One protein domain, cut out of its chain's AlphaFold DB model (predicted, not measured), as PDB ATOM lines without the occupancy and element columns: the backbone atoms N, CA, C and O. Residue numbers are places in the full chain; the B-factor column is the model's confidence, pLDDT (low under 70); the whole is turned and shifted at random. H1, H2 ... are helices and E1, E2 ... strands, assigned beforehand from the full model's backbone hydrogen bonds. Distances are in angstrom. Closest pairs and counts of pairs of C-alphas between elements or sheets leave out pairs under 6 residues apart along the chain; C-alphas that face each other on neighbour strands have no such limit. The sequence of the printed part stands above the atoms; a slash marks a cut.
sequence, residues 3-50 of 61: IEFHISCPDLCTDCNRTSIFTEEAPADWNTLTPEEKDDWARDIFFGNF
ATOM      1  N   ILE A   3     165.557 157.216 264.136       95.19
ATOM      2  CA  ILE A   3     165.426 158.657 263.950       95.19
ATOM      3  C   ILE A   3     164.681 159.208 265.160       95.19
ATOM      4  O   ILE A   3     163.640 158.681 265.551       95.19
ATOM      5  N   GLU A   4     165.230 160.250 265.770       94.06
ATOM      6  CA  GLU A   4     164.638 160.892 266.936       94.06
ATOM      7  C   GLU A   4     163.935 162.184 266.536       94.06
ATOM      8  O   GLU A   4     164.523 163.039 265.871       94.06
ATOM      9  N   PHE A   5     162.695 162.348 266.989       91.69
ATOM     10  CA  PHE A   5     161.903 163.541 266.727       91.69
ATOM     11  C   PHE A   5     161.860 164.419 267.969       91.69
ATOM     12  O   PHE A   5     161.452 163.987 269.047       91.69
ATOM     13  N   HIS A   6     162.270 165.671 267.806       88.88
ATOM     14  CA  HIS A   6     162.344 166.674 268.866       88.88
ATOM     15  C   HIS A   6     161.490 167.874 268.467       88.88
ATOM     16  O   HIS A   6     161.400 168.197 267.283       88.88
ATOM     17  N   ILE A   7     160.884 168.559 269.437       83.94
ATOM     18  CA  ILE A   7     160.135 169.792 269.175       83.94
ATOM     19  C   ILE A   7     160.805 170.960 269.879       83.94
ATOM     20  O   ILE A   7     161.109 170.918 271.070       83.94
ATOM     21  N   SER A   8     161.028 172.028 269.124       82.19
ATOM     22  CA  SER A   8     161.333 173.323 269.709       82.19
ATOM     23  C   SER A   8     160.013 174.046 269.934       82.19
ATOM     24  O   SER A   8     159.318 174.371 268.974       82.19
ATOM     25  N   CYS A   9     159.677 174.297 271.197       77.75
ATOM     26  CA  CYS A   9     158.506 175.076 271.589       77.75
ATOM     27  C   CYS A   9     158.957 176.352 272.310       77.75
ATOM     28  O   CYS A   9     158.882 176.401 273.546       77.75
ATOM     29  N   PRO A  10     159.439 177.378 271.574       71.44
ATOM     30  CA  PRO A  10     159.678 178.694 272.154       71.44
ATOM     31  C   PRO A  10     158.431 179.150 272.920       71.44
ATOM     32  O   PRO A  10     157.311 178.868 272.500       71.44
ATOM     33  N   ASP A  11     158.629 179.785 274.073       72.94
ATOM     34  CA  ASP A  11     157.585 180.295 274.981       72.94
ATOM     35  C   ASP A  11     156.751 179.258 275.756       72.94
ATOM     36  O   ASP A  11     156.235 179.588 276.823       72.94
ATOM     37  N   LEU A  12     156.659 178.002 275.305       69.50
ATOM     38  CA  LEU A  12     155.991 176.933 276.066       69.50
ATOM     39  C   LEU A  12     156.955 176.150 276.960       69.50
ATOM     40  O   LEU A  12     156.584 175.743 278.060       69.50
ATOM     41  N   CYS A  13     158.168 175.878 276.475       69.38
ATOM     42  CA  CYS A  13     159.091 174.989 277.167       69.38
ATOM     43  C   CYS A  13     160.518 175.120 276.623       69.38
ATOM     44  O   CYS A  13     160.822 174.673 275.517       69.38
ATOM     45  N   THR A  14     161.418 175.684 277.430       71.19
ATOM     46  CA  THR A  14     162.826 175.921 277.062       71.19
ATOM     47  C   THR A  14     163.664 174.649 276.932       71.19
ATOM     48  O   THR A  14     164.732 174.700 276.331       71.19
ATOM     49  N   ASP A  15     163.185 173.526 277.474       70.50
ATOM     50  CA  ASP A  15     163.916 172.252 277.516       70.50
ATOM     51  C   ASP A  15     163.227 171.122 276.732       70.50
ATOM     52  O   ASP A  15     163.715 169.992 276.717       70.50
ATOM     53  N   CYS A  16     162.112 171.394 276.044       70.06
ATOM     54  CA  CYS A  16     161.364 170.365 275.308       70.06
ATOM     55  C   CYS A  16     162.080 169.872 274.043       70.06
ATOM     56  O   CYS A  16     161.712 168.844 273.488       70.06
ATOM     57  N   ASN A  17     163.150 170.556 273.638       70.94
ATOM     58  CA  ASN A  17     164.059 170.113 272.586       70.94
ATOM     59  C   ASN A  17     165.217 169.239 273.104       70.94
ATOM     60  O   ASN A  17     166.079 168.864 272.315       70.94
ATOM     61  N   ARG A  18     165.296 168.961 274.416       78.06
ATOM     62  CA  ARG A  18     166.363 168.129 275.002       78.06
ATOM     63  C   ARG A  18     166.034 166.645 275.018       78.06
ATOM     64  O   ARG A  18     166.944 165.831 275.141       78.06
ATOM     65  N   THR A  19     164.750 166.304 274.970       82.38
ATOM     66  CA  THR A  19     164.275 164.920 274.996       82.38
ATOM     67  C   THR A  19     163.469 164.670 273.738       82.38
ATOM     68  O   THR A  19     162.632 165.498 273.375       82.38
ATOM     69  N   SER A  20     163.705 163.528 273.092       88.31
ATOM     70  CA  SER A  20     162.892 163.118 271.956       88.31
ATOM     71  C   SER A  20     161.449 162.910 272.413       88.31
ATOM     72  O   SER A  20     161.180 162.367 273.484       88.31
ATOM     73  N   ILE A  21     160.505 163.378 271.605       88.25
ATOM     74  CA  ILE A  21     159.076 163.179 271.856       88.25
ATOM     75  C   ILE A  21     158.711 161.729 271.543       88.25
ATOM     76  O   ILE A  21     157.945 161.100 272.268       88.25
ATOM     77  N   PHE A  22     159.278 161.210 270.454       91.62
ATOM     78  CA  PHE A  22     159.202 159.819 270.042       91.62
ATOM     79  C   PHE A  22     160.370 159.495 269.102       91.62
ATOM     80  O   PHE A  22     161.125 160.376 268.668       91.62
ATOM     81  N   THR A  23     160.519 158.212 268.800       94.69
ATOM     82  CA  THR A  23     161.502 157.703 267.850       94.69
ATOM     83  C   THR A  23     160.809 156.850 266.804       94.69
ATOM     84  O   THR A  23     159.792 156.223 267.093       94.69
ATOM     85  N   GLU A  24     161.367 156.822 265.598       96.31
ATOM     86  CA  GLU A  24     160.911 155.934 264.531       96.31
ATOM     87  C   GLU A  24     162.062 155.166 263.900       96.31
ATOM     88  O   GLU A  24     163.221 155.604 263.893       96.31
ATOM     89  N   GLU A  25     161.738 153.993 263.369       96.69
ATOM     90  CA  GLU A  25     162.700 153.213 262.607       96.69
ATOM     91  C   GLU A  25     162.890 153.831 261.219       96.69
ATOM     92  O   GLU A  25     161.936 154.086 260.485       96.69
ATOM     93  N   ALA A  26     164.150 154.084 260.855       95.50
ATOM     94  CA  ALA A  26     164.467 154.578 259.524       95.50
ATOM     95  C   ALA A  26     164.047 153.543 258.459       95.50
ATOM     96  O   ALA A  26     164.290 152.347 258.658       95.50
ATOM     97  N   PRO A  27     163.495 153.973 257.310       95.06
ATOM     98  CA  PRO A  27     163.157 153.064 256.224       95.06
ATOM     99  C   PRO A  27     164.409 152.357 255.687       95.06
ATOM    100  O   PRO A  27     165.539 152.838 255.824       95.06
ATOM    101  N   ALA A  28     164.219 151.188 255.073       96.19
ATOM    102  CA  ALA A  28     165.320 150.315 254.655       96.19
ATOM    103  C   ALA A  28     166.305 150.987 253.675       96.19
ATOM    104  O   ALA A  28     167.497 150.683 253.677       96.19
ATOM    105  N   ASP A  29     165.814 151.917 252.862       95.94
ATOM    106  CA  ASP A  29     166.536 152.678 251.846       95.94
ATOM    107  C   ASP A  29     166.999 154.063 252.334       95.94
ATOM    108  O   ASP A  29     167.497 154.870 251.555       95.94
ATOM    109  N   TRP A  30     166.934 154.347 253.639       95.56
ATOM    110  CA  TRP A  30     167.286 155.660 254.191       95.56
ATOM    111  C   TRP A  30     168.645 156.202 253.721       95.56
ATOM    112  O   TRP A  30     168.810 157.394 253.469       95.56
ATOM    113  N   ASN A  31     169.652 155.337 253.590       96.50
ATOM    114  CA  ASN A  31     170.996 155.757 253.185       96.50
ATOM    115  C   ASN A  31     171.100 156.147 251.704       96.50
ATOM    116  O   ASN A  31     172.076 156.797 251.336       96.50
ATOM    117  N   THR A  32     170.125 155.776 250.873       97.12
ATOM    118  CA  THR A  32     170.067 156.169 249.460       97.12
ATOM    119  C   THR A  32     169.254 157.438 249.231       97.12
ATOM    120  O   THR A  32     169.399 158.041 248.173       97.12
ATOM    121  N   LEU A  33     168.454 157.864 250.216       97.25
ATOM    122  CA  LEU A  33     167.673 159.096 250.141       97.25
ATOM    123  C   LEU A  33     168.569 160.339 250.214       97.25
ATOM    124  O   LEU A  33     169.510 160.431 251.023       97.25
ATOM    125  N   THR A  34     168.227 161.322 249.390       98.19
ATOM    126  CA  THR A  34     168.784 162.672 249.436       98.19
ATOM    127  C   THR A  34     168.390 163.388 250.736       98.19
ATOM    128  O   THR A  34     167.464 162.969 251.432       98.19
ATOM    129  N   PRO A  35     169.090 164.473 251.116       97.75
ATOM    130  CA  PRO A  35     168.709 165.258 252.290       97.75
ATOM    131  C   PRO A  35     167.280 165.814 252.231       97.75
ATOM    132  O   PRO A  35     166.631 165.886 253.266       97.75
ATOM    133  N   GLU A  36     166.800 166.179 251.040       98.06
ATOM    134  CA  GLU A  36     165.445 166.702 250.828       98.06
ATOM    135  C   GLU A  36     164.390 165.613 251.049       98.06
ATOM    136  O   GLU A  36     163.495 165.789 251.866       98.06
ATOM    137  N   GLU A  37     164.572 164.430 250.457       97.94
ATOM    138  CA  GLU A  37     163.667 163.286 250.664       97.94
ATOM    139  C   GLU A  37     163.614 162.833 252.133       97.94
ATOM    140  O   GLU A  37     162.575 162.394 252.623       97.94
ATOM    141  N   LYS A  38     164.734 162.948 252.860       97.50
ATOM    142  CA  LYS A  38     164.778 162.680 254.305       97.50
ATOM    143  C   LYS A  38     163.977 163.701 255.108       97.50
ATOM    144  O   LYS A  38     163.337 163.307 256.082       97.50
ATOM    145  N   ASP A  39     164.037 164.980 254.732       96.38
ATOM    146  CA  ASP A  39     163.255 166.044 255.375       96.38
ATOM    147  C   ASP A  39     161.758 165.835 255.128       96.38
ATOM    148  O   ASP A  39     160.978 165.852 256.079       96.38
ATOM    149  N   ASP A  40     161.372 165.541 253.885       97.19
ATOM    150  CA  ASP A  40     159.980 165.267 253.515       97.19
ATOM    151  C   ASP A  40     159.424 164.058 254.279       97.19
ATOM    152  O   ASP A  40     158.387 164.166 254.937       97.19
ATOM    153  N   TRP A  41     160.158 162.938 254.302       96.19
ATOM    154  CA  TRP A  41     159.778 161.766 255.095       96.19
ATOM    155  C   TRP A  41     159.622 162.110 256.582       96.19
ATOM    156  O   TRP A  41     158.639 161.724 257.214       96.19
ATOM    157  N   ALA A  42     160.571 162.856 257.158       94.88
ATOM    158  CA  ALA A  42     160.529 163.214 258.571       94.88
ATOM    159  C   ALA A  42     159.316 164.103 258.894       94.88
ATOM    160  O   ALA A  42     158.664 163.901 259.921       94.88
ATOM    161  N   ARG A  43     158.970 165.054 258.020       93.50
ATOM    162  CA  ARG A  43     157.774 165.894 258.185       93.50
ATOM    163  C   ARG A  43     156.496 165.074 258.136       93.50
ATOM    164  O   ARG A  43     155.651 165.251 259.014       93.50
ATOM    165  N   ASP A  44     156.375 164.177 257.164       94.81
ATOM    166  CA  ASP A  44     155.200 163.317 257.021       94.81
ATOM    167  C   ASP A  44     155.000 162.439 258.261       94.81
ATOM    168  O   ASP A  44     153.895 162.366 258.801       94.81
ATOM    169  N   ILE A  45     156.075 161.839 258.780       94.69
ATOM    170  CA  ILE A  45     156.036 161.060 260.023       94.69
ATOM    171  C   ILE A  45     155.657 161.933 261.221       94.69
ATOM    172  O   ILE A  45     154.797 161.544 262.015       94.69
ATOM    173  N   PHE A  46     156.261 163.115 261.364       91.62
ATOM    174  CA  PHE A  46     155.971 164.015 262.477       91.62
ATOM    175  C   PHE A  46     154.496 164.432 262.480       91.62
ATOM    176  O   PHE A  46     153.781 164.171 263.446       91.62
ATOM    177  N   PHE A  47     154.002 165.014 261.389       89.56
ATOM    178  CA  PHE A  47     152.619 165.491 261.314       89.56
ATOM    179  C   PHE A  47     151.588 164.362 261.202       89.56
ATOM    180  O   PHE A  47     150.437 164.565 261.576       89.56
ATOM    181  N   GLY A  48     151.984 163.164 260.768       89.69
ATOM    182  CA  GLY A  48     151.145 161.968 260.850       89.69
ATOM    183  C   GLY A  48     150.887 161.504 262.289       89.69
ATOM    184  O   GLY A  48     149.833 160.937 262.570       89.69
ATOM    185  N   ASN A  49     151.814 161.781 263.212       85.06
ATOM    186  CA  ASN A  49     151.703 161.405 264.623       85.06
ATOM    187  C   ASN A  49     151.014 162.464 265.503       85.06
ATOM    188  O   ASN A  49     150.542 162.135 266.593       85.06
ATOM    189  N   PHE A  50     150.909 163.721 265.054       82.19
ATOM    190  CA  PHE A  50     150.270 164.796 265.821       82.19
ATOM    191  C   PHE A  50     148.960 165.262 265.191       82.19
ATOM    192  O   PHE A  50     148.912 165.715 264.052       82.19
TER     193      PHE A  50
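AT A GLANCE: This is residues 3 to 50 of the 61 residues of an uncharacterized protein of Neisseria sp. 10009 (UniProt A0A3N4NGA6). A small two-stranded hairpin, E1 and E2, has one helix, H1, over one side of it, and the long loop of residues 6 to 21 joins the strands and reaches out to one end of the model. The printed part has 48 residues, with two named strands and one named helix in the order E1, E2, H1 along the chain; E1 and E2 make an antiparallel sheet of 2 strands, and the class is mixed, helices and strands, with 22 residues, under half, in named elements. The whole is loose, with a radius of gyration of the C-alphas of 12.3 A and spans of 37 by 17 by 17 A.

IN THESE COORDINATES: E1, residues 3 to 5, begins at C-alpha 3 (165.426, 158.657, 263.950) and is 6.6 A long. E2, residues 22 to 25, is 10.5 A long. H1, residues 35 to 49, is 21.4 A long and ends at C-alpha 49 (151.703, 161.405, 264.623).

HOW THE PARTS SIT: The hairpin E1 and E2 is antiparallel at 156 degrees, with N 3 and O 24 within hydrogen-bond range at 2.8 A. The closest C-alphas of E1 and H1, Phe 5 and Phe 46, are 7.3 A apart. E2 and H1 are near each other, with 6 pairs of C-alphas within 10 A. In H1 every O i to N i+4 pair is within hydrogen-bond range.

THE WHOLE: The C-alphas of Asp 11 and Thr 32, the two farthest apart, are 37.3 A from each other. The printed part has no cut; E1 to E2 is a long link. Residues 12 to 13 have pLDDT under 70.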